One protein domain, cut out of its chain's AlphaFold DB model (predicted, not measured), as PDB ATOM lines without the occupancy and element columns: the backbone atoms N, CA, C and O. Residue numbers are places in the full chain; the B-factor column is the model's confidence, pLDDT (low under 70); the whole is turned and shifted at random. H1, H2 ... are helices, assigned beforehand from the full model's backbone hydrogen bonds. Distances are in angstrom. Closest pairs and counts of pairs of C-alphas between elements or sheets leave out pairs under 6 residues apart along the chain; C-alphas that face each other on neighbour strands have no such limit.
ATOM      1  N   LEU A 654     196.291 -51.420  34.741       87.06
ATOM      2  CA  LEU A 654     197.547 -51.614  33.996       87.06
ATOM      3  C   LEU A 654     197.347 -52.461  32.742       87.06
ATOM      4  O   LEU A 654     197.841 -52.099  31.681       87.06
ATOM      5  N   VAL A 655     196.603 -53.562  32.854       86.31
ATOM      6  CA  VAL A 655     196.296 -54.453  31.724       86.31
ATOM      7  C   VAL A 655     195.578 -53.712  30.592       86.31
ATOM      8  O   VAL A 655     196.140 -53.672  29.498       86.31
ATOM      9  N   PRO A 656     194.418 -53.057  30.809       88.06
ATOM     10  CA  PRO A 656     193.747 -52.326  29.741       88.06
ATOM     11  C   PRO A 656     194.595 -51.162  29.215       88.06
ATOM     12  O   PRO A 656     194.587 -50.926  28.013       88.06
ATOM     13  N   LEU A 657     195.373 -50.472  30.063       89.88
ATOM     14  CA  LEU A 657     196.280 -49.409  29.615       89.88
ATOM     15  C   LEU A 657     197.371 -49.942  28.679       89.88
ATOM     16  O   LEU A 657     197.589 -49.382  27.609       89.88
ATOM     17  N   GLY A 658     198.053 -51.018  29.067       90.25
ATOM     18  CA  GLY A 658     199.115 -51.601  28.256       90.25
ATOM     19  C   GLY A 658     198.581 -52.223  26.965       90.25
ATOM     20  O   GLY A 658     199.185 -52.014  25.918       90.25
ATOM     21  N   LEU A 659     197.412 -52.878  26.998       90.44
ATOM     22  CA  LEU A 659     196.726 -53.373  25.795       90.44
ATOM     23  C   LEU A 659     196.351 -52.231  24.844       90.44
ATOM     24  O   LEU A 659     196.624 -52.322  23.651       90.44
ATOM     25  N   PHE A 660     195.773 -51.144  25.363       93.00
ATOM     26  CA  PHE A 660     195.415 -49.955  24.585       93.00
ATOM     27  C   PHE A 660     196.640 -49.325  23.908       93.00
ATOM     28  O   PHE A 660     196.633 -49.078  22.704       93.00
ATOM     29  N   LEU A 661     197.709 -49.096  24.676       92.25
ATOM     30  CA  LEU A 661     198.922 -48.446  24.184       92.25
ATOM     31  C   LEU A 661     199.679 -49.313  23.169       92.25
ATOM     32  O   LEU A 661     200.061 -48.820  22.110       92.25
ATOM     33  N   SER A 662     199.893 -50.593  23.484       93.19
ATOM     34  CA  SER A 662     200.675 -51.500  22.637       93.19
ATOM     35  C   SER A 662     199.955 -51.845  21.337       93.19
ATOM     36  O   SER A 662     200.563 -51.748  20.280       93.19
ATOM     37  N   SER A 663     198.660 -52.179  21.374       90.12
ATOM     38  CA  SER A 663     197.906 -52.543  20.163       90.12
ATOM     39  C   SER A 663     197.780 -51.385  19.173       90.12
ATOM     40  O   SER A 663     198.040 -51.559  17.983       90.12
ATOM     41  N   GLY A 664     197.436 -50.189  19.656       89.06
ATOM     42  CA  GLY A 664     197.315 -49.012  18.804       89.06
ATOM     43  C   GLY A 664     198.649 -48.605  18.186       89.06
ATOM     44  O   GLY A 664     198.728 -48.347  16.984       89.06
ATOM     45  N   PHE A 665     199.722 -48.620  18.981       90.81
ATOM     46  CA  PHE A 665     201.054 -48.310  18.477       90.81
ATOM     47  C   PHE A 665     201.592 -49.386  17.519       90.81
ATOM     48  O   PHE A 665     202.224 -49.040  16.523       90.81
ATOM     49  N   LEU A 666     201.285 -50.669  17.753       89.25
ATOM     50  CA  LEU A 666     201.629 -51.773  16.849       89.25
ATOM     51  C   LEU A 666     201.018 -51.563  15.457       89.25
ATOM     52  O   LEU A 666     201.710 -51.731  14.456       89.25
ATOM     53  N   VAL A 667     199.748 -51.149  15.381       87.38
ATOM     54  CA  VAL A 667     199.081 -50.856  14.101       87.38
ATOM     55  C   VAL A 667     199.704 -49.639  13.414       87.38
ATOM     56  O   VAL A 667     199.969 -49.685  12.213       87.38
ATOM     57  N   ALA A 668     200.002 -48.575  14.165       87.69
ATOM     58  CA  ALA A 668     200.688 -47.406  13.616       87.69
ATOM     59  C   ALA A 668     202.080 -47.760  13.049       87.69
ATOM     60  O   ALA A 668     202.467 -47.255  11.995       87.69
ATOM     61  N   LEU A 669     202.815 -48.665  13.708       85.81
ATOM     62  CA  LEU A 669     204.090 -49.198  13.221       85.81
ATOM     63  C   LEU A 669     203.916 -50.081  11.978       85.81
ATOM     64  O   LEU A 669     204.661 -49.916  11.016       85.81
ATOM     65  N   ALA A 670     202.940 -50.991  11.969       84.00
ATOM     66  CA  ALA A 670     202.679 -51.880  10.835       84.00
ATOM     67  C   ALA A 670     202.355 -51.093   9.556       84.00
ATOM     68  O   ALA A 670     202.862 -51.415   8.484       84.00
ATOM     69  N   ASN A 671     201.613 -49.991   9.681       83.38
ATOM     70  CA  ASN A 671     201.277 -49.111   8.560       83.38
ATOM     71  C   ASN A 671     202.469 -48.292   8.027       83.38
ATOM     72  O   ASN A 671     202.347 -47.635   6.994       83.38
ATOM     73  N   ARG A 672     203.629 -48.301   8.702       79.94
ATOM     74  CA  ARG A 672     204.794 -47.492   8.305       79.94
ATOM     75  C   ARG A 672     205.502 -48.017   7.056       79.94
ATOM     76  O   ARG A 672     206.023 -47.205   6.288       79.94
ATOM     77  N   SER A 673     205.612 -49.340   6.904       80.38
ATOM     78  CA  SER A 673     206.275 -49.978   5.759       80.38
ATOM     79  C   SER A 673     205.815 -51.422   5.567       80.38
ATOM     80  O   SER A 673     205.521 -52.112   6.544       80.38
ATOM     81  N   GLU A 674     205.854 -51.906   4.325       80.06
ATOM     82  CA  GLU A 674     205.545 -53.304   3.991       80.06
ATOM     83  C   GLU A 674     206.430 -54.296   4.758       80.06
ATOM     84  O   GLU A 674     205.938 -55.315   5.234       80.06
ATOM     85  N   MET A 675     207.713 -53.971   4.972       75.88
ATOM     86  CA  MET A 675     208.617 -54.817   5.762       75.88
ATOM     87  C   MET A 675     208.183 -54.945   7.228       75.88
ATOM     88  O   MET A 675     208.201 -56.046   7.771       75.88
ATOM     89  N   ILE A 676     207.807 -53.839   7.881       78.62
ATOM     90  CA  ILE A 676     207.341 -53.872   9.280       78.62
ATOM     91  C   ILE A 676     206.001 -54.611   9.364       78.62
ATOM     92  O   ILE A 676     205.822 -55.439  10.254       78.62
ATOM     93  N   SER A 677     205.093 -54.360   8.414       81.38
ATOM     94  CA  SER A 677     203.808 -55.059   8.309       81.38
ATOM     95  C   SER A 677     203.989 -56.574   8.188       81.38
ATOM     96  O   SER A 677     203.405 -57.333   8.961       81.38
ATOM     97  N   TYR A 678     204.872 -57.028   7.292       83.12
ATOM     98  CA  TYR A 678     205.175 -58.448   7.110       83.12
ATOM     99  C   TYR A 678     205.682 -59.102   8.402       83.12
ATOM    100  O   TYR A 678     205.183 -60.154   8.806       83.12
ATOM    101  N   VAL A 679     206.638 -58.468   9.092       78.56
ATOM    102  CA  VAL A 679     207.184 -58.995  10.354       78.56
ATOM    103  C   VAL A 679     206.123 -59.014  11.460       78.56
ATOM    104  O   VAL A 679     206.017 -60.002  12.186       78.56
ATOM    105  N   ALA A 680     205.287 -57.976  11.563       80.12
ATOM    106  CA  ALA A 680     204.174 -57.942  12.511       80.12
ATOM    107  C   ALA A 680     203.177 -59.090  12.262       80.12
ATOM    108  O   ALA A 680     202.769 -59.771  13.204       80.12
ATOM    109  N   MET A 681     202.844 -59.362  10.996       80.44
ATOM    110  CA  MET A 681     201.984 -60.486  10.615       80.44
ATOM    111  C   MET A 681     202.616 -61.844  10.943       80.44
ATOM    112  O   MET A 681     201.915 -62.734  11.424       80.44
ATOM    113  N   CYS A 682     203.933 -61.997  10.763       80.88
ATOM    114  CA  CYS A 682     204.653 -63.210  11.166       80.88
ATOM    115  C   CYS A 682     204.534 -63.462  12.677       80.88
ATOM    116  O   CYS A 682     204.212 -64.575  13.091       80.88
ATOM    117  N   TYR A 683     204.735 -62.432  13.504       79.06
ATOM    118  CA  TYR A 683     204.585 -62.535  14.959       79.06
ATOM    119  C   TYR A 683     203.160 -62.930  15.381       79.06
ATOM    120  O   TYR A 683     202.989 -63.817  16.220       79.06
ATOM    121  N   ILE A 684     202.137 -62.325  14.770       79.06
ATOM    122  CA  ILE A 684     200.728 -62.663  15.028       79.06
ATOM    123  C   ILE A 684     200.443 -64.122  14.643       79.06
ATOM    124  O   ILE A 684     199.811 -64.849  15.409       79.06
ATOM    125  N   PHE A 685     200.944 -64.575  13.493       79.38
ATOM    126  CA  PHE A 685     200.748 -65.944  13.019       79.38
ATOM    127  C   PHE A 685     201.413 -66.984  13.935       79.38
ATOM    128  O   PHE A 685     200.790 -67.991  14.274       79.38
ATOM    129  N   ILE A 686     202.634 -66.714  14.413       76.69
ATOM    130  CA  ILE A 686     203.325 -67.566  15.395       76.69
ATOM    131  C   ILE A 686     202.492 -67.697  16.676       76.69
ATOM    132  O   ILE A 686     202.311 -68.805  17.179       76.69
ATOM    133  N   VAL A 687     201.930 -66.597  17.186       70.88
ATOM    134  CA  VAL A 687     201.076 -66.637  18.384       70.88
ATOM    135  C   VAL A 687     199.792 -67.422  18.140       70.88
ATOM    136  O   VAL A 687     199.412 -68.218  18.995       70.88
ATOM    137  N   MET A 688     199.154 -67.274  16.977       76.31
ATOM    138  CA  MET A 688     197.970 -68.065  16.622       76.31
ATOM    139  C   MET A 688     198.265 -69.569  16.609       76.31
ATOM    140  O   MET A 688     197.459 -70.349  17.116       76.31
ATOM    141  N   ILE A 689     199.433 -69.977  16.101       75.75
ATOM    142  CA  ILE A 689     199.879 -71.377  16.145       75.75
ATOM    143  C   ILE A 689     200.107 -71.828  17.590       75.75
ATOM    144  O   ILE A 689     199.592 -72.872  17.983       75.75
ATOM    145  N   VAL A 690     200.836 -71.052  18.399       67.00
ATOM    146  CA  VAL A 690     201.116 -71.398  19.805       67.00
ATOM    147  C   VAL A 690     199.819 -71.532  20.606       67.00
ATOM    148  O   VAL A 690     199.638 -72.517  21.320       67.00
ATOM    149  N   VAL A 691     198.882 -70.594  20.450       65.50
ATOM    150  CA  VAL A 691     197.561 -70.647  21.092       65.50
ATOM    151  C   VAL A 691     196.761 -71.853  20.599       65.50
ATOM    152  O   VAL A 691     196.164 -72.554  21.414       65.50
ATOM    153  N   GLY A 692     196.789 -72.148  19.295       68.12
ATOM    154  CA  GLY A 692     196.152 -73.335  18.720       68.12
ATOM    155  C   GLY A 692     196.700 -74.645  19.295       68.12
ATOM    156  O   GLY A 692     195.926 -75.519  19.679       68.12
ATOM    157  N   VAL A 693     198.024 -74.764  19.441       66.94
ATOM    158  CA  VAL A 693     198.687 -75.924  20.065       66.94
ATOM    159  C   VAL A 693     198.314 -76.046  21.546       66.94
ATOM    160  O   VAL A 693     198.009 -77.143  22.021       66.94
ATOM    161  N   LEU A 694     198.277 -74.935  22.286       55.41
ATOM    162  CA  LEU A 694     197.858 -74.923  23.692       55.41
ATOM    163  C   LEU A 694     196.379 -75.313  23.864       55.41
ATOM    164  O   LEU A 694     196.040 -76.014  24.815       55.41
ATOM    165  N   TYR A 695     195.511 -74.920  22.926       58.91
ATOM    166  CA  TYR A 695     194.098 -75.304  22.912       58.91
ATOM    167  C   TYR A 695     193.910 -76.803  22.611       58.91
ATOM    168  O   TYR A 695     193.146 -77.485  23.294       58.91
ATOM    169  N   PHE A 696     194.652 -77.343  21.637       55.72
ATOM    170  CA  PHE A 696     194.571 -78.756  21.242       55.72
ATOM    171  C   PHE A 696     195.165 -79.728  22.271       55.72
ATOM    172  O   PHE A 696     194.712 -80.866  22.374       55.72
ATOM    173  N   THR A 697     196.140 -79.302  23.076       51.97
ATOM    174  CA  THR A 697     196.837 -80.177  24.040       51.97
ATOM    175  C   THR A 697     196.044 -80.498  25.320       51.97
ATOM    176  O   THR A 697     196.625 -80.982  26.287       51.97
ATOM    177  N   ARG A 698     194.713 -80.287  25.361       41.53
ATOM    178  CA  ARG A 698     193.853 -80.518  26.551       41.53
ATOM    179  C   ARG A 698     194.467 -79.958  27.846       41.53
ATOM    180  O   ARG A 698     194.293 -80.511  28.933       41.53
ATOM    181  N   TYR A 699     195.144 -78.817  27.768       43.09
ATOM    182  CA  TYR A 699     195.443 -78.043  28.960       43.09
ATOM    183  C   TYR A 699     194.122 -77.419  29.439       43.09
ATOM    184  O   TYR A 699     193.755 -76.321  29.036       43.09
ATOM    185  N   LYS A 700     193.374 -78.139  30.293       40.59
ATOM    186  CA  LYS A 700     192.280 -77.582  31.111       40.59
ATOM    187  C   LYS A 700     192.878 -76.582  32.111       40.59
ATOM    188  O   LYS A 700     192.910 -76.822  33.313       40.59
ATOM    189  N   VAL A 701     193.399 -75.458  31.629       44.38
ATOM    190  CA  VAL A 701     193.561 -74.279  32.473       44.38
ATOM    191  C   VAL A 701     192.195 -73.612  32.433       44.38
ATOM    192  O   VAL A 701     191.834 -73.012  31.427       44.38
ATOM    193  N   GLY A 702     191.374 -73.842  33.460       39.25
ATOM    194  CA  GLY A 702     190.008 -73.319  33.568       39.25
ATOM    195  C   GLY A 702     189.967 -71.795  33.709       39.25
ATOM    196  O   GLY A 702     189.556 -71.286  34.743       39.25
ATOM    197  N   LEU A 703     190.428 -71.061  32.696       48.12
ATOM    198  CA  LEU A 703     190.439 -69.602  32.635       48.12
ATOM    199  C   LEU A 703     189.372 -69.156  31.630       48.12
ATOM    200  O   LEU A 703     189.681 -69.006  30.445       48.12
ATOM    201  N   PRO A 704     188.109 -68.952  32.043       44.81
ATOM    202  CA  PRO A 704     187.163 -68.256  31.191       44.81
ATOM    203  C   PRO A 704     187.631 -66.794  31.045       44.81
ATOM    204  O   PRO A 704     187.830 -66.103  32.049       44.81
ATOM    205  N   PRO A 705     187.846 -66.295  29.818       50.94
ATOM    206  CA  PRO A 705     188.360 -64.952  29.606       50.94
ATOM    207  C   PRO A 705     187.319 -63.887  29.962       50.94
ATOM    208  O   PRO A 705     186.154 -63.966  29.571       50.94
ATOM    209  N   SER A 706     187.772 -62.786  30.568       54.06
ATOM    210  CA  SER A 706     187.046 -61.517  30.469       54.06
ATOM    211  C   SER A 706     187.276 -60.928  29.069       54.06
ATOM    212  O   SER A 706     188.006 -59.958  28.905       54.06
ATOM    213  N   LEU A 707     186.688 -61.531  28.025       58.66
ATOM    214  CA  LEU A 707     186.859 -61.098  26.622       58.66
ATOM    215  C   LEU A 707     186.614 -59.588  26.474       58.66
ATOM    216  O   LEU A 707     187.387 -58.886  25.827       58.66
ATOM    217  N   LYS A 708     185.616 -59.054  27.187       63.50
ATOM    218  CA  LYS A 708     185.334 -57.611  27.246       63.50
ATOM    219  C   LYS A 708     186.539 -56.772  27.709       63.50
ATOM    220  O   LYS A 708     186.758 -55.692  27.174       63.50
ATOM    221  N   GLY A 709     187.327 -57.269  28.665       67.00
ATOM    222  CA  GLY A 709     188.515 -56.598  29.204       67.00
ATOM    223  C   GLY A 709     189.732 -56.610  28.273       67.00
ATOM    224  O   GLY A 709     190.645 -55.819  28.485       67.00
ATOM    225  N   ILE A 710     189.736 -57.466  27.245       77.12
ATOM    226  CA  ILE A 710     190.806 -57.559  26.237       77.12
ATOM    227  C   ILE A 710     190.406 -56.819  24.958       77.12
ATOM    228  O   ILE A 710     191.138 -55.954  24.484       77.12
ATOM    229  N   PHE A 711     189.223 -57.126  24.417       78.00
ATOM    230  CA  PHE A 711     188.773 -56.608  23.124       78.00
ATOM    231  C   PHE A 711     188.553 -55.094  23.133       78.00
ATOM    232  O   PHE A 711     188.973 -54.413  22.200       78.00
ATOM    233  N   PHE A 712     187.920 -54.550  24.179       82.44
ATOM    234  CA  PHE A 712     187.578 -53.127  24.212       82.44
ATOM    235  C   PHE A 712     188.816 -52.208  24.260       82.44
ATOM    236  O   PHE A 712     188.895 -51.304  23.427       82.44
ATOM    237  N   PRO A 713     189.819 -52.427  25.140       86.62
ATOM    238  CA  PRO A 713     191.034 -51.611  25.131       86.62
ATOM    239  C   PRO A 713     191.823 -51.704  23.825       86.62
ATOM    240  O   PRO A 713     192.326 -50.685  23.361       86.62
ATOM    241  N   ILE A 714     191.898 -52.896  23.219       86.88
ATOM    242  CA  ILE A 714     192.580 -53.096  21.933       86.88
ATOM    243  C   ILE A 714     191.891 -52.286  20.833       86.88
ATOM    244  O   ILE A 714     192.540 -51.500  20.148       86.88
ATOM    245  N   LEU A 715     190.570 -52.422  20.696       85.12
ATOM    246  CA  LEU A 715     189.805 -51.704  19.679       85.12
ATOM    247  C   LEU A 715     189.943 -50.184  19.839       85.12
ATOM    248  O   LEU A 715     190.230 -49.484  18.869       85.12
ATOM    249  N   MET A 716     189.799 -49.679  21.067       87.94
ATOM    250  CA  MET A 716     189.967 -48.253  21.358       87.94
ATOM    251  C   MET A 716     191.388 -47.766  21.055       87.94
ATOM    252  O   MET A 716     191.548 -46.658  20.546       87.94
ATOM    253  N   GLY A 717     192.409 -48.580  21.339       89.06
ATOM    254  CA  GLY A 717     193.807 -48.272  21.038       89.06
ATOM    255  C   GLY A 717     194.053 -48.135  19.541       89.06
ATOM    256  O   GLY A 717     194.617 -47.135  19.095       89.06
ATOM    257  N   ILE A 718     193.569 -49.102  18.757       88.19
ATOM    258  CA  ILE A 718     193.664 -49.094  17.292       88.19
ATOM    259  C   ILE A 718     193.010 -47.833  16.723       88.19
ATOM    260  O   ILE A 718     193.659 -47.098  15.983       88.19
ATOM    261  N   ILE A 719     191.767 -47.542  17.122       86.62
ATOM    262  CA  ILE A 719     191.035 -46.355  16.659       86.62
ATOM    263  C   ILE A 719     191.790 -45.073  17.031       86.62
ATOM    264  O   ILE A 719     191.995 -44.206  16.183       86.62
ATOM    265  N   PHE A 720     192.242 -44.951  18.283       89.81
ATOM    266  CA  PHE A 720     192.933 -43.755  18.767       89.81
ATOM    267  C   PHE A 720     194.217 -43.467  17.982       89.81
ATOM    268  O   PHE A 720     194.408 -42.350  17.506       89.81
ATOM    269  N   PHE A 721     195.091 -44.463  17.815       87.38
ATOM    270  CA  PHE A 721     196.369 -44.268  17.129       87.38
ATOM    271  C   PHE A 721     196.223 -44.125  15.613       87.38
ATOM    272  O   PHE A 721     197.026 -43.415  15.014       87.38
ATOM    273  N   GLN A 722     195.198 -44.730  15.001       81.94
ATOM    274  CA  GLN A 722     194.856 -44.500  13.594       81.94
ATOM    275  C   GLN A 722     194.387 -43.065  13.348       81.94
ATOM    276  O   GLN A 722     194.797 -42.442  12.372       81.94
ATOM    277  N   LEU A 723     193.563 -42.525  14.249       84.00
ATOM    278  CA  LEU A 723     193.027 -41.171  14.132       84.00
ATOM    279  C   LEU A 723     194.011 -40.081  14.568       84.00
ATOM    280  O   LEU A 723     193.742 -38.914  14.302       84.00
ATOM    281  N   LEU A 724     195.128 -40.425  15.222       84.00
ATOM    282  CA  LEU A 724     196.131 -39.473  15.701       84.00
ATOM    283  C   LEU A 724     197.150 -39.147  14.583       84.00
ATOM    284  O   LEU A 724     198.102 -39.912  14.370       84.00
ATOM    285  N   PRO A 725     197.030 -38.000  13.877       77.25
ATOM    286  CA  PRO A 725     197.869 -37.710  12.707       77.25
ATOM    287  C   PRO A 725     199.329 -37.465  13.101       77.25
ATOM    288  O   PRO A 725     200.254 -37.741  12.336       77.25
ATOM    289  N   LEU A 726     199.536 -36.992  14.336       82.62
ATOM    290  CA  LEU A 726     200.850 -36.755  14.922       82.62
ATOM    291  C   LEU A 726     201.712 -38.023  14.912       82.62
ATOM    292  O   LEU A 726     202.889 -37.951  14.570       82.62
ATOM    293  N   THR A 727     201.138 -39.184  15.234       81.31
ATOM    294  CA  THR A 727     201.884 -40.447  15.300       81.31
ATOM    295  C   THR A 727     202.440 -40.835  13.937       81.31
ATOM    296  O   THR A 727     203.620 -41.151  13.821       81.31
ATOM    297  N   HIS A 728     201.614 -40.746  12.895       80.38
ATOM    298  CA  HIS A 728     201.998 -41.101  11.529       80.38
ATOM    299  C   HIS A 728     203.058 -40.144  10.976       80.38
ATOM    300  O   HIS A 728     204.073 -40.585  10.436       80.38
ATOM    301  N   SER A 729     202.863 -38.836  11.184       79.88
ATOM    302  CA  SER A 729     203.829 -37.806  10.793       79.88
ATOM    303  C   SER A 729     205.187 -38.028  11.462       79.88
ATOM    304  O   SER A 729     206.217 -38.053  10.792       79.88
ATOM    305  N   ARG A 730     205.207 -38.302  12.770       83.12
ATOM    306  CA  ARG A 730     206.445 -38.519  13.528       83.12
ATOM    307  C   ARG A 730     207.144 -39.830  13.185       83.12
ATOM    308  O   ARG A 730     208.358 -39.825  13.015       83.12
ATOM    309  N   LEU A 731     206.410 -40.931  13.014       82.31
ATOM    310  CA  LEU A 731     206.979 -42.218  12.586       82.31
ATOM    311  C   LEU A 731     207.641 -42.139  11.203       82.31
ATOM    312  O   LEU A 731     208.578 -42.891  10.925       82.31
ATOM    313  N   SER A 732     207.185 -41.227  10.337       77.25
ATOM    314  CA  SER A 732     207.788 -41.020   9.017       77.25
ATOM    315  C   SER A 732     209.242 -40.532   9.079       77.25
ATOM    316  O   SER A 732     210.018 -40.827   8.171       77.25
ATOM    317  N   LEU A 733     209.625 -39.877  10.180       75.75
ATOM    318  CA  LEU A 733     210.938 -39.262  10.381       75.75
ATOM    319  C   LEU A 733     212.032 -40.275  10.752       75.75
ATOM    320  O   LEU A 733     213.211 -39.955  10.651       75.75
ATOM    321  N   PHE A 734     211.655 -41.489  11.162       75.56
ATOM    322  CA  PHE A 734     212.579 -42.526  11.625       75.56
ATOM    323  C   PHE A 734     212.830 -43.601  10.558       75.56
ATOM    324  O   PHE A 734     211.969 -43.894   9.719       75.56
ATOM    325  N   ASN A 735     214.009 -44.232  10.617       74.06
ATOM    326  CA  ASN A 735     214.380 -45.321   9.715       74.06
ATOM    327  C   ASN A 735     213.509 -46.573   9.982       74.06
ATOM    328  O   ASN A 735     213.472 -47.058  11.119       74.06
ATOM    329  N   PRO A 736     212.840 -47.142   8.958       74.75
ATOM    330  CA  PRO A 736     211.973 -48.306   9.130       74.75
ATOM    331  C   PRO A 736     212.705 -49.551   9.652       74.75
ATOM    332  O   PRO A 736     212.096 -50.336  10.369       74.75
ATOM    333  N   VAL A 737     213.999 -49.726   9.365       73.06
ATOM    334  CA  VAL A 737     214.793 -50.859   9.879       73.06
ATOM    335  C   VAL A 737     214.942 -50.777  11.403       73.06
ATOM    336  O   VAL A 737     214.742 -51.761  12.104       73.06
ATOM    337  N   VAL A 738     215.187 -49.577  11.934       72.44
ATOM    338  CA  VAL A 738     215.347 -49.342  13.381       72.44
ATOM    339  C   VAL A 738     214.020 -49.514  14.127       72.44
ATOM    340  O   VAL A 738     213.975 -50.069  15.225       72.44
ATOM    341  N   LEU A 739     212.919 -49.068  13.517       77.25
ATOM    342  CA  LEU A 739     211.573 -49.286  14.050       77.25
ATOM    343  C   LEU A 739     211.186 -50.775  14.045       77.25
ATOM    344  O   LEU A 739     210.528 -51.233  14.981       77.25
ATOM    345  N   ARG A 740     211.609 -51.525  13.018       75.44
ATOM    346  CA  ARG A 740     211.337 -52.960  12.858       75.44
ATOM    347  C   ARG A 740     212.032 -53.818  13.911       75.44
ATOM    348  O   ARG A 740     211.410 -54.748  14.405       75.44
ATOM    349  N   ASP A 741     213.292 -53.540  14.230       72.38
ATOM    350  CA  ASP A 741     214.095 -54.493  15.000       72.38
ATOM    351  C   ASP A 741     213.780 -54.430  16.514       72.38
ATOM    352  O   ASP A 741     213.276 -55.396  17.082       72.38
ATOM    353  N   GLU A 742     213.991 -53.291  17.188       75.12
ATOM    354  CA  GLU A 742     213.764 -53.197  18.646       75.12
ATOM    355  C   GLU A 742     212.348 -52.732  19.019       75.12
ATOM    356  O   GLU A 742     211.734 -53.250  19.952       75.12
ATOM    357  N   THR A 743     211.819 -51.731  18.309       85.12
ATOM    358  CA  THR A 743     210.586 -51.041  18.727       85.12
ATOM    359  C   THR A 743     209.350 -51.905  18.476       85.12
ATOM    360  O   THR A 743     208.472 -51.980  19.337       85.12
ATOM    361  N   LEU A 744     209.296 -52.608  17.341       86.00
ATOM    362  CA  LEU A 744     208.239 -53.572  17.043       86.00
ATOM    363  C   LEU A 744     208.243 -54.741  18.039       86.00
ATOM    364  O   LEU A 744     207.193 -55.052  18.598       86.00
ATOM    365  N   SER A 745     209.413 -55.340  18.293       85.44
ATOM    366  CA  SER A 745     209.575 -56.471  19.220       85.44
ATOM    367  C   SER A 745     209.065 -56.125  20.621       85.44
ATOM    368  O   SER A 745     208.222 -56.828  21.175       85.44
ATOM    369  N   LEU A 746     209.479 -54.978  21.160       88.50
ATOM    370  CA  LEU A 746     209.071 -54.528  22.487       88.50
ATOM    371  C   LEU A 746     207.570 -54.229  22.582       88.50
ATOM    372  O   LEU A 746     206.914 -54.612  23.551       88.50
ATOM    373  N   THR A 747     207.017 -53.578  21.554       90.88
ATOM    374  CA  THR A 747     205.576 -53.295  21.458       90.88
ATOM    375  C   THR A 747     204.771 -54.595  21.425       90.88
ATOM    376  O   THR A 747     203.746 -54.710  22.096       90.88
ATOM    377  N   PHE A 748     205.256 -55.588  20.679       88.88
ATOM    378  CA  PHE A 748     204.625 -56.895  20.563       88.88
ATOM    379  C   PHE A 748     204.695 -57.705  21.866       88.88
ATOM    380  O   PHE A 748     203.675 -58.226  22.313       88.88
ATOM    381  N   ILE A 749     205.863 -57.765  22.514       89.75
ATOM    382  CA  ILE A 749     206.044 -58.442  23.809       89.75
ATOM    383  C   ILE A 749     205.133 -57.816  24.872       89.75
ATOM    384  O   ILE A 749     204.446 -58.530  25.603       89.75
ATOM    385  N   LEU A 750     205.049 -56.481  24.919       92.06
ATOM    386  CA  LEU A 750     204.157 -55.787  25.847       92.06
ATOM    387  C   LEU A 750     202.681 -56.152  25.603       92.06
ATOM    388  O   LEU A 750     201.947 -56.407  26.559       92.06
ATOM    389  N   LEU A 751     202.250 -56.222  24.340       90.44
ATOM    390  CA  LEU A 751     200.897 -56.658  23.986       90.44
ATOM    391  C   LEU A 751     200.630 -58.093  24.465       90.44
ATOM    392  O   LEU A 751     199.595 -58.350  25.084       90.44
ATOM    393  N   LEU A 752     201.571 -59.010  24.223       88.00
ATOM    394  CA  LEU A 752     201.463 -60.410  24.631       88.00
ATOM    395  C   LEU A 752     201.338 -60.544  26.155       88.00
ATOM    396  O   LEU A 752     200.425 -61.217  26.634       88.00
ATOM    397  N   ASN A 753     202.180 -59.846  26.920       90.38
ATOM    398  CA  ASN A 753     202.120 -59.854  28.384       90.38
ATOM    399  C   ASN A 753     200.795 -59.301  28.912       90.38
ATOM    400  O   ASN A 753     200.227 -59.853  29.857       90.38
ATOM    401  N   GLY A 754     200.267 -58.251  28.276       88.19
ATOM    402  CA  GLY A 754     198.942 -57.717  28.579       88.19
ATOM    403  C   GLY A 754     197.831 -58.744  28.365       88.19
ATOM    404  O   GLY A 754     196.952 -58.878  29.217       88.19
ATOM    405  N   ILE A 755     197.889 -59.504  27.265       83.56
ATOM    406  CA  ILE A 755     196.926 -60.573  26.960       83.56
ATOM    407  C   ILE A 755     197.034 -61.693  27.996       83.56
ATOM    408  O   ILE A 755     196.020 -62.077  28.573       83.56
ATOM    409  N   VAL A 756     198.248 -62.180  28.276       82.25
ATOM    410  CA  VAL A 756     198.504 -63.240  29.266       82.25
ATOM    411  C   VAL A 756     197.954 -62.851  30.639       82.25
ATOM    412  O   VAL A 756     197.229 -63.628  31.260       82.25
ATOM    413  N   LEU A 757     198.224 -61.628  31.102       82.12
ATOM    414  CA  LEU A 757     197.726 -61.144  32.391       82.12
ATOM    415  C   LEU A 757     196.201 -60.963  32.430       82.12
ATOM    416  O   LEU A 757     195.597 -61.062  33.502       82.12
ATOM    417  N   ALA A 758     195.563 -60.700  31.288       78.94
ATOM    418  CA  ALA A 758     194.119 -60.522  31.209       78.94
ATOM    419  C   ALA A 758     193.326 -61.820  31.441       78.94
ATOM    420  O   ALA A 758     192.146 -61.740  31.800       78.94
ATOM    421  N   TYR A 759     193.961 -62.989  31.288       74.94
ATOM    422  CA  TYR A 759     193.336 -64.288  31.553       74.94
ATOM    423  C   TYR A 759     193.075 -64.545  33.044       74.94
ATOM    424  O   TYR A 759     192.113 -65.240  33.357       74.94
ATOM    425  N   PHE A 760     193.857 -63.972  33.970       72.56
ATOM    426  CA  PHE A 760     193.634 -64.174  35.410       72.56
ATOM    427  C   PHE A 760     192.277 -63.617  35.865       72.56
ATOM    428  O   PHE A 760     191.951 -62.449  35.595       72.56
ATOM    429  N   THR A 761     191.517 -64.428  36.611       66.12
ATOM    430  CA  THR A 761     190.221 -64.033  37.191       66.12
ATOM    431  C   THR A 761     190.390 -62.948  38.260       66.12
ATOM    432  O   THR A 761     191.485 -62.719  38.776       66.12
ATOM    433  N   LYS A 762     189.295 -62.263  38.622       65.56
ATOM    434  CA  LYS A 762     189.318 -61.196  39.640       65.56
ATOM    435  C   LYS A 762     189.888 -61.685  40.979       65.56
ATOM    436  O   LYS A 762     190.644 -60.958  41.611       65.56
ATOM    437  N   GLU A 763     189.574 -62.917  41.368       61.00
ATOM    438  CA  GLU A 763     190.069 -63.542  42.598       61.00
ATOM    439  C   GLU A 763     191.542 -63.947  42.486       61.00
ATOM    440  O   GLU A 763     192.332 -63.651  43.378       61.00
ATOM    441  N   GLN A 764     191.958 -64.522  41.353       67.44
ATOM    442  CA  GLN A 764     193.357 -64.900  41.120       67.44
ATOM    443  C   GLN A 764     194.290 -63.688  41.058       67.44
ATOM    444  O   GLN A 764     195.428 -63.756  41.520       67.44
ATOM    445  N   ARG A 765     193.810 -62.545  40.551       66.94
ATOM    446  CA  ARG A 765     194.556 -61.275  40.575       66.94
ATOM    447  C   ARG A 765     194.897 -60.813  41.986       66.94
ATOM    448  O   ARG A 765     195.781 -59.971  42.125       66.94
ATOM    449  N   LEU A 766     194.231 -61.329  43.020       59.50
ATOM    450  CA  LEU A 766     194.541 -61.011  44.412       59.50
ATOM    451  C   LEU A 766     195.763 -61.774  44.939       59.50
ATOM    452  O   LEU A 766     196.359 -61.325  45.919       59.50
ATOM    453  N   ALA A 767     196.171 -62.863  44.282       68.12
ATOM    454  CA  ALA A 767     197.322 -63.658  44.687       68.12
ATOM    455  C   ALA A 767     198.641 -62.877  44.541       68.12
ATOM    456  O   ALA A 767     198.876 -62.175  43.549       68.12
ATOM    457  N   ILE A 768     199.545 -63.048  45.514       67.56
ATOM    458  CA  ILE A 768     200.838 -62.342  45.584       67.56
ATOM    459  C   ILE A 768     201.643 -62.519  44.296       67.56
ATOM    460  O   ILE A 768     202.160 -61.548  43.738       67.56
ATOM    461  N   GLY A 769     201.755 -63.761  43.818       71.44
ATOM    462  CA  GLY A 769     202.534 -64.073  42.622       71.44
ATOM    463  C   GLY A 769     201.995 -63.370  41.370       71.44
ATOM    464  O   GLY A 769     202.774 -62.850  40.568       71.44
ATOM    465  N   VAL A 770     200.669 -63.256  41.242       76.38
ATOM    466  CA  VAL A 770     200.039 -62.563  40.111       76.38
ATOM    467  C   VAL A 770     200.339 -61.066  40.189       76.38
ATOM    468  O   VAL A 770     200.795 -60.478  39.212       76.38
ATOM    469  N   LYS A 771     200.215 -60.434  41.359       77.81
ATOM    470  CA  LYS A 771     200.484 -58.990  41.504       77.81
ATOM    471  C   LYS A 771     201.932 -58.589  41.253       77.81
ATOM    472  O   LYS A 771     202.161 -57.532  40.669       77.81
ATOM    473  N   LYS A 772     202.903 -59.424  41.634       82.12
ATOM    474  CA  LYS A 772     204.321 -59.220  41.280       82.12
ATOM    475  C   LYS A 772     204.517 -59.190  39.761       82.12
ATOM    476  O   LYS A 772     205.213 -58.321  39.245       82.12
ATOM    477  N   THR A 773     203.813 -60.068  39.048       87.06
ATOM    478  CA  THR A 773     203.793 -60.099  37.577       87.06
ATOM    479  C   THR A 773     203.210 -58.799  37.002       87.06
ATOM    480  O   THR A 773     203.788 -58.205  36.093       87.06
ATOM    481  N   PHE A 774     202.128 -58.274  37.592       87.00
ATOM    482  CA  PHE A 774     201.564 -56.973  37.204       87.00
ATOM    483  C   PHE A 774     202.500 -55.788  37.503       87.00
ATOM    484  O   PHE A 774     202.498 -54.822  36.744       87.00
ATOM    485  N   MET A 775     203.296 -55.817  38.582       88.94
ATOM    486  CA  MET A 775     204.287 -54.762  38.840       88.94
ATOM    487  C   MET A 775     205.347 -54.710  37.748       88.94
ATOM    488  O   MET A 775     205.642 -53.628  37.249       88.94
ATOM    489  N   ILE A 776     205.905 -55.870  37.380       91.94
ATOM    490  CA  ILE A 776     206.908 -55.979  36.314       91.94
ATOM    491  C   ILE A 776     206.323 -55.471  35.003       91.94
ATOM    492  O   ILE A 776     206.947 -54.648  34.338       91.94
ATOM    493  N   TYR A 777     205.091 -55.867  34.693       92.75
ATOM    494  CA  TYR A 777     204.368 -55.344  33.542       92.75
ATOM    495  C   TYR A 777     204.188 -53.816  33.602       92.75
ATOM    496  O   TYR A 777     204.373 -53.125  32.607       92.75
ATOM    497  N   GLY A 778     203.921 -53.245  34.781       92.44
ATOM    498  CA  GLY A 778     203.907 -51.793  34.988       92.44
ATOM    499  C   GLY A 778     205.255 -51.116  34.699       92.44
ATOM    500  O   GLY A 778     205.283 -50.044  34.095       92.44
ATOM    501  N   LEU A 779     206.374 -51.750  35.066       93.62
ATOM    502  CA  LEU A 779     207.722 -51.268  34.729       93.62
ATOM    503  C   LEU A 779     208.003 -51.366  33.220       93.62
ATOM    504  O   LEU A 779     208.583 -50.447  32.644       93.62
ATOM    505  N   GLN A 780     207.545 -52.436  32.564       93.69
ATOM    506  CA  GLN A 780     207.614 -52.593  31.109       93.69
ATOM    507  C   GLN A 780     206.805 -51.504  30.384       93.69
ATOM    508  O   GLN A 780     207.321 -50.884  29.455       93.69
ATOM    509  N   ILE A 781     205.586 -51.195  30.856       93.06
ATOM    510  CA  ILE A 781     204.781 -50.066  30.356       93.06
ATOM    511  C   ILE A 781     205.538 -48.745  30.532       93.06
ATOM    512  O   ILE A 781     205.511 -47.914  29.632       93.06
ATOM    513  N   PHE A 782     206.213 -48.528  31.663       92.81
ATOM    514  CA  PHE A 782     206.972 -47.297  31.903       92.81
ATOM    515  C   PHE A 782     208.112 -47.109  30.891       92.81
ATOM    516  O   PHE A 782     208.253 -46.029  30.314       92.81
ATOM    517  N   ILE A 783     208.888 -48.165  30.630       90.06
ATOM    518  CA  ILE A 783     209.963 -48.141  29.627       90.06
ATOM    519  C   ILE A 783     209.377 -47.919  28.223       90.06
ATOM    520  O   ILE A 783     209.859 -47.067  27.476       90.06
ATOM    521  N   PHE A 784     208.278 -48.605  27.898       91.25
ATOM    522  CA  PHE A 784     207.561 -48.409  26.640       91.25
ATOM    523  C   PHE A 784     207.041 -46.972  26.474       91.25
ATOM    524  O   PHE A 784     207.206 -46.383  25.410       91.25
ATOM    525  N   LEU A 785     206.452 -46.375  27.516       91.19
ATOM    526  CA  LEU A 785     205.950 -44.996  27.496       91.19
ATOM    527  C   LEU A 785     207.063 -43.998  27.195       91.19
ATOM    528  O   LEU A 785     206.861 -43.070  26.414       91.19
ATOM    529  N   ARG A 786     208.249 -44.207  27.772       88.12
ATOM    530  CA  ARG A 786     209.430 -43.404  27.451       88.12
ATOM    531  C   ARG A 786     209.773 -43.502  25.964       88.12
ATOM    532  O   ARG A 786     209.961 -42.469  25.324       88.12
ATOM    533  N   ARG A 787     209.811 -44.712  25.397       86.81
ATOM    534  CA  ARG A 787     210.074 -44.920  23.962       86.81
ATOM    535  C   ARG A 787     209.002 -44.267  23.086       86.81
ATOM    536  O   ARG A 787     209.337 -43.538  22.153       86.81
ATOM    537  N   LEU A 788     207.729 -44.456  23.428       88.38
ATOM    538  CA  LEU A 788     206.589 -43.862  22.733       88.38
ATOM    539  C   LEU A 788     206.673 -42.329  22.724       88.38
ATOM    540  O   LEU A 788     206.601 -41.708  21.665       88.38
ATOM    541  N   PHE A 789     206.866 -41.702  23.886       88.44
ATOM    542  CA  PHE A 789     206.960 -40.246  23.990       88.44
ATOM    543  C   PHE A 789     208.205 -39.682  23.321       88.44
ATOM    544  O   PHE A 789     208.145 -38.588  22.763       88.44
ATOM    545  N   ARG A 790     209.308 -40.429  23.291       83.06
ATOM    546  CA  ARG A 790     210.489 -40.037  22.524       83.06
ATOM    547  C   ARG A 790     210.191 -39.945  21.031       83.06
ATOM    548  O   ARG A 790     210.499 -38.932  20.411       83.06
ATOM    549  N   ILE A 791     209.532 -40.954  20.471       83.12
ATOM    550  CA  ILE A 791     209.138 -40.963  19.054       83.12
ATOM    551  C   ILE A 791     208.193 -39.789  18.757       83.12
ATOM    552  O   ILE A 791     208.388 -39.042  17.791       83.12
ATOM    553  N   LEU A 792     207.202 -39.570  19.624       83.75
ATOM    554  CA  LEU A 792     206.182 -38.543  19.421       83.75
ATOM    555  C   LEU A 792     206.693 -37.108  19.622       83.75
ATOM    556  O   LEU A 792     206.303 -36.231  18.857       83.75
ATOM    557  N   PHE A 793     207.562 -36.860  20.607       83.25
ATOM    558  CA  PHE A 793     207.828 -35.501  21.100       83.25
ATOM    559  C   PHE A 793     209.302 -35.080  21.127       83.25
ATOM    560  O   PHE A 793     209.568 -33.892  21.298       83.25
ATOM    561  N   ALA A 794     210.273 -35.990  20.970       76.94
ATOM    562  CA  ALA A 794     211.681 -35.597  21.075       76.94
ATOM    563  C   ALA A 794     212.104 -34.648  19.930       76.94
ATOM    564  O   ALA A 794     211.747 -34.889  18.769       76.94
ATOM    565  N   PRO A 795     212.882 -33.588  20.218       70.25
ATOM    566  CA  PRO A 795     213.397 -32.696  19.186       70.25
ATOM    567  C   PRO A 795     214.405 -33.442  18.301       70.25
ATOM    568  O   PRO A 795     215.310 -34.105  18.804       70.25
ATOM    569  N   ILE A 796     214.239 -33.335  16.982       64.62
ATOM    570  CA  ILE A 796     215.150 -33.912  15.984       64.62
ATOM    571  C   ILE A 796     216.038 -32.764  15.493       64.62
ATOM    572  O   ILE A 796     215.507 -31.723  15.112       64.62
ATOM    573  N   LEU A 809     220.081 -43.552  20.378       49.91
ATOM    574  CA  LEU A 809     219.184 -43.283  21.490       49.91
ATOM    575  C   LEU A 809     217.910 -44.143  21.460       49.91
ATOM    576  O   LEU A 809     217.252 -44.285  22.494       49.91
ATOM    577  N   ILE A 810     217.565 -44.694  20.289       56.91
ATOM    578  CA  ILE A 810     216.536 -45.728  20.114       56.91
ATOM    579  C   ILE A 810     217.204 -47.106  20.080       56.91
ATOM    580  O   ILE A 810     216.671 -48.013  20.714       56.91
ATOM    581  N   MET A 811     218.372 -47.242  19.428       49.91
ATOM    582  CA  MET A 811     219.218 -48.443  19.509       49.91
ATOM    583  C   MET A 811     219.865 -48.578  20.893       49.91
ATOM    584  O   MET A 811     220.344 -47.591  21.453       49.91
ATOM    585  N   ASN A 812     219.954 -49.807  21.410       51.47
ATOM    586  CA  ASN A 812     220.736 -50.194  22.596       51.47
ATOM    587  C   ASN A 812     220.267 -49.698  23.980       51.47
ATOM    588  O   ASN A 812     221.002 -49.843  24.957       51.47
ATOM    589  N   SER A 813     219.054 -49.160  24.140       57.00
ATOM    590  CA  SER A 813     218.672 -48.529  25.422       57.00
ATOM    591  C   SER A 813     217.824 -49.373  26.382       57.00
ATOM    592  O   SER A 813     217.582 -48.943  27.510       57.00
ATOM    593  N   GLU A 814     217.360 -50.565  25.989       70.31
ATOM    594  CA  GLU A 814     216.290 -51.254  26.737       70.31
ATOM    595  C   GLU A 814     216.630 -52.685  27.165       70.31
ATOM    596  O   GLU A 814     215.747 -53.520  27.339       70.31
ATOM    597  N   PHE A 815     217.910 -52.939  27.478       80.50
ATOM    598  CA  PHE A 815     218.332 -54.131  28.235       80.50
ATOM    599  C   PHE A 815     217.449 -54.367  29.471       80.50
ATOM    600  O   PHE A 815     217.051 -55.493  29.750       80.50
ATOM    601  N   ALA A 816     217.080 -53.290  30.176       84.94
ATOM    602  CA  ALA A 816     216.172 -53.353  31.316       84.94
ATOM    603  C   ALA A 816     214.806 -53.968  30.959       84.94
ATOM    604  O   ALA A 816     214.281 -54.748  31.746       84.94
ATOM    605  N   PHE A 817     214.246 -53.669  29.780       89.75
ATOM    606  CA  PHE A 817     212.972 -54.245  29.344       89.75
ATOM    607  C   PHE A 817     213.094 -55.753  29.131       89.75
ATOM    608  O   PHE A 817     212.296 -56.511  29.675       89.75
ATOM    609  N   TYR A 818     214.111 -56.198  28.389       89.69
ATOM    610  CA  TYR A 818     214.318 -57.622  28.109       89.69
ATOM    611  C   TYR A 818     214.709 -58.418  29.362       89.69
ATOM    612  O   TYR A 818     214.300 -59.567  29.518       89.69
ATOM    613  N   PHE A 819     215.439 -57.811  30.299       91.38
ATOM    614  CA  PHE A 819     215.685 -58.417  31.607       91.38
ATOM    615  C   PHE A 819     214.379 -58.587  32.396       91.38
ATOM    616  O   PHE A 819     214.119 -59.658  32.945       91.38
ATOM    617  N   LEU A 820     213.540 -57.544  32.436       91.75
ATOM    618  CA  LEU A 820     212.217 -57.609  33.059       91.75
ATOM    619  C   LEU A 820     211.314 -58.637  32.369       91.75
ATOM    620  O   LEU A 820     210.532 -59.282  33.055       91.75
ATOM    621  N   GLU A 821     211.454 -58.835  31.058       93.12
ATOM    622  CA  GLU A 821     210.755 -59.886  30.314       93.12
ATOM    623  C   GLU A 821     211.186 -61.289  30.749       93.12
ATOM    624  O   GLU A 821     210.348 -62.126  31.076       93.12
ATOM    625  N   GLY A 822     212.494 -61.539  30.851       91.88
ATOM    626  CA  GLY A 822     212.999 -62.801  31.393       91.88
ATOM    627  C   GLY A 822     212.485 -63.066  32.813       91.88
ATOM    628  O   GLY A 822     212.067 -64.183  33.130       91.88
ATOM    629  N   LEU A 823     212.443 -62.027  33.654       90.62
ATOM    630  CA  LEU A 823     211.875 -62.111  35.000       90.62
ATOM    631  C   LEU A 823     210.358 -62.369  34.971       90.62
ATOM    632  O   LEU A 823     209.872 -63.189  35.748       90.62
ATOM    633  N   PHE A 824     209.615 -61.712  34.077       91.25
ATOM    634  CA  PHE A 824     208.176 -61.905  33.888       91.25
ATOM    635  C   PHE A 824     207.854 -63.368  33.553       91.25
ATOM    636  O   PHE A 824     207.044 -63.993  34.241       91.25
ATOM    637  N   ILE A 825     208.545 -63.937  32.561       89.44
ATOM    638  CA  ILE A 825     208.365 -65.330  32.134       89.44
ATOM    639  C   ILE A 825     208.713 -66.296  33.273       89.44
ATOM    640  O   ILE A 825     207.952 -67.226  33.547       89.44
ATOM    641  N   LEU A 826     209.830 -66.070  33.973       88.62
ATOM    642  CA  LEU A 826     210.251 -66.912  35.097       88.62
ATOM    643  C   LEU A 826     209.185 -66.961  36.201       88.62
ATOM    644  O   LEU A 826     208.844 -68.038  36.695       88.62
ATOM    645  N   ILE A 827     208.638 -65.801  36.572       86.06
ATOM    646  CA  ILE A 827     207.589 -65.703  37.590       86.06
ATOM    647  C   ILE A 827     206.314 -66.408  37.124       86.06
ATOM    648  O   ILE A 827     205.717 -67.157  37.900       86.06
ATOM    649  N   LEU A 828     205.922 -66.222  35.861       83.19
ATOM    650  CA  LEU A 828     204.736 -66.858  35.294       83.19
ATOM    651  C   LEU A 828     204.852 -68.391  35.304       83.19
ATOM    652  O   LEU A 828     203.909 -69.072  35.705       83.19
ATOM    653  N   LEU A 829     206.013 -68.944  34.937       83.12
ATOM    654  CA  LEU A 829     206.267 -70.390  34.972       83.12
ATOM    655  C   LEU A 829     206.155 -70.963  36.391       83.12
ATOM    656  O   LEU A 829     205.535 -72.011  36.595       83.12
ATOM    657  N   LEU A 830     206.723 -70.271  37.383       81.25
ATOM    658  CA  LEU A 830     206.630 -70.677  38.788       81.25
ATOM    659  C   LEU A 830     205.190 -70.599  39.307       81.25
ATOM    660  O   LEU A 830     204.757 -71.476  40.054       81.25
ATOM    661  N   LEU A 831     204.432 -69.595  38.870       76.56
ATOM    662  CA  LEU A 831     203.030 -69.435  39.226       76.56
ATOM    663  C   LEU A 831     202.166 -70.557  38.640       76.56
ATOM    664  O   LEU A 831     201.428 -71.204  39.377       76.56
ATOM    665  N   VAL A 832     202.314 -70.866  37.349       74.06
ATOM    666  CA  VAL A 832     201.602 -71.981  36.696       74.06
ATOM    667  C   VAL A 832     201.939 -73.319  37.359       74.06
ATOM    668  O   VAL A 832     201.045 -74.136  37.592       74.06
ATOM    669  N   ARG A 833     203.212 -73.545  37.719       75.69
ATOM    670  CA  ARG A 833     203.634 -74.741  38.464       75.69
ATOM    671  C   ARG A 833     202.910 -74.856  39.805       75.69
ATOM    672  O   ARG A 833     202.454 -75.945  40.145       75.69
ATOM    673  N   ASN A 834     202.807 -73.759  40.550       70.69
ATOM    674  CA  ASN A 834     202.160 -73.774  41.856       70.69
ATOM    675  C   ASN A 834     200.632 -73.941  41.733       70.69
ATOM    676  O   ASN A 834     200.075 -74.707  42.511       70.69
ATOM    677  N   ILE A 835     199.978 -73.352  40.714       66.88
ATOM    678  CA  ILE A 835     198.527 -73.540  40.466       66.88
ATOM    679  C   ILE A 835     198.253 -75.014  40.187       66.88
ATOM    680  O   ILE A 835     197.293 -75.595  40.684       66.88
ATOM    681  N   ARG A 836     199.129 -75.653  39.405       63.81
ATOM    682  CA  ARG A 836     199.007 -77.076  39.089       63.81
ATOM    683  C   ARG A 836     199.149 -77.964  40.322       63.81
ATOM    684  O   ARG A 836     198.502 -79.003  40.375       63.81
ATOM    685  N   LYS A 837     200.016 -77.588  41.265       65.38
ATOM    686  CA  LYS A 837     200.215 -78.334  42.510       65.38
ATOM    687  C   LYS A 837     198.960 -78.273  43.383       65.38
ATOM    688  O   LYS A 837     198.465 -79.314  43.781       65.38
ATOM    689  N   GLU A 838     198.412 -77.081  43.574       60.41
ATOM    690  CA  GLU A 838     197.203 -76.865  44.374       60.41
ATOM    691  C   GLU A 838     195.968 -77.547  43.769       60.41
ATOM    692  O   GLU A 838     195.238 -78.241  44.464       60.41
ATOM    693  N   ASN A 839     195.784 -77.464  42.447       56.53
ATOM    694  CA  ASN A 839     194.681 -78.164  41.783       56.53
ATOM    695  C   ASN A 839     194.794 -79.695  41.885       56.53
ATOM    696  O   ASN A 839     193.769 -80.365  41.853       56.53
ATOM    697  N   ARG A 840     196.010 -80.258  41.972       51.84
ATOM    698  CA  ARG A 840     196.205 -81.700  42.206       51.84
ATOM    699  C   ARG A 840     195.842 -82.088  43.631       51.84
ATOM    700  O   ARG A 840     195.129 -83.062  43.794       51.84
ATOM    701  N   GLU A 841     196.258 -81.300  44.619       45.72
ATOM    702  CA  GLU A 841     195.899 -81.527  46.025       45.72
ATOM    703  C   GLU A 841     194.371 -81.470  46.224       45.72
ATOM    704  O   GLU A 841     193.814 -82.313  46.914       45.72
ATOM    705  N   VAL A 842     193.667 -80.558  45.542       38.41
ATOM    706  CA  VAL A 842     192.190 -80.484  45.563       38.41
ATOM    707  C   VAL A 842     191.519 -81.665  44.843       38.41
ATOM    708  O   VAL A 842     190.436 -82.080  45.236       38.41
ATOM    709  N   LEU A 843     192.135 -82.202  43.785       37.81
ATOM    710  CA  LEU A 843     191.626 -83.364  43.038       37.81
ATOM    711  C   LEU A 843     191.921 -84.706  43.721       37.81
ATOM    712  O   LEU A 843     191.234 -85.668  43.422       37.81
ATOM    713  N   GLU A 844     192.942 -84.785  44.573       36.62
ATOM    714  CA  GLU A 844     193.254 -85.973  45.385       36.62
ATOM    715  C   GLU A 844     192.415 -86.032  46.677       36.62
ATOM    716  O   GLU A 844     192.344 -87.077  47.314       36.62
ATOM    717  N   LEU A 845     191.776 -84.917  47.052       35.03
ATOM    718  CA  LEU A 845     190.854 -84.793  48.190       35.03
ATOM    719  C   LEU A 845     189.369 -84.932  47.798       35.03
ATOM    720  O   LEU A 845     188.509 -84.880  48.675       35.03
ATOM    721  N   ARG A 846     189.069 -85.078  46.504       33.47
ATOM    722  CA  ARG A 846     187.736 -85.350  45.948       33.47
ATOM    723  C   ARG A 846     187.697 -86.765  45.404       33.47
ATOM    724  O   ARG A 846     186.615 -87.375  45.497       33.47
TER     725      ARG A 846
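Overview. This is residues 654 to 796 and 809 to 846 of the 846 residues of the protein "Molecular chaperone DnaJ" of Streptococcus sp. HMSC34B10 (UniProt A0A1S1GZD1). Long helices run up and down along one axis as an elongated bundle: H1 and H5 make the core, H6 and H7 are on one side of it and H2 and H3 on the other, while short H4 crosses one end. Residues 837 to 846, the far end of H7 and what follows it, stick out and add to the length. The printed part has 181 residues with seven named helices, H1 to H7 in chain order, and no named strand; the class is all helix. It is compact, with a radius of gyration of the C-alphas of 17.9 A and spans of 64 by 29 by 24 A.

Arrangement. The longest helix, H7, residues 815 to 844, touches H6, residues 768 to 793, with its residues 817 to 831 alone; the closest C-alphas, of Phe 817 and Gln 780, are 5.9 A apart, and they run opposite ways at a shallow tilt of 26 degrees. H6 forms a helical hairpin with H5, residues 736 to 758, where the closest C-alphas, of Gln 780 and Leu 750, are 7.1 A apart. H5 has a kink of 35 degrees near residue 743. The hub is H1, residues 654 to 670, which touches H5 at a shallow tilt of 30 degrees, opposite ways, with the C-alphas of Val 655 and Gly 754 closest at 5.2 A. H1, H5, H6 and H7 form an up and down bundle, each running against the one before it. H3, residues 707 to 723, touches H1 at a steep tilt of 43 degrees, with the C-alphas of Ile 718 and Gly 664 closest at 4.0 A. H2, residues 674 to 696, touches H5 with residues 675 to 683 alone, the C-alphas of Ile 676 and Arg 740 being closest at 5.4 A. H4, residues 725 to 732, touches H6, about perpendicular at 81 degrees, with the C-alphas of Arg 730 and Leu 792 closest at 5.9 A. H2 and H3 are apart. Every O i to N i+4 pair is within hydrogen-bond range in H1, H2, H4, H6 and H7, against 12 of 13 in H3 and 15 of 19 in H5.

Along the chain. H1 begins at C-alpha 654, (197.547, -51.614, 33.996). From first to last C-alpha H7 is 44.0 A long, H6 37.0 A, H2 32.6 A and H5 30.9 A. H7 ends at C-alpha 844, (193.254, -85.973, 45.385).

Size, cuts and confidence. The C-alphas of Ile 796 and Arg 846, the farthest apart, are 65.5 A from each other. Residues 797 to 808 are not printed, and C-alphas 796 and 809 are 11.6 A apart across this cut. Of the links printed whole, none is long. Mean pLDDT of the printed part is 76.5; residues 690 to 709, 761 to 768, 796, 809 to 813 and 835 to 846 are under 70.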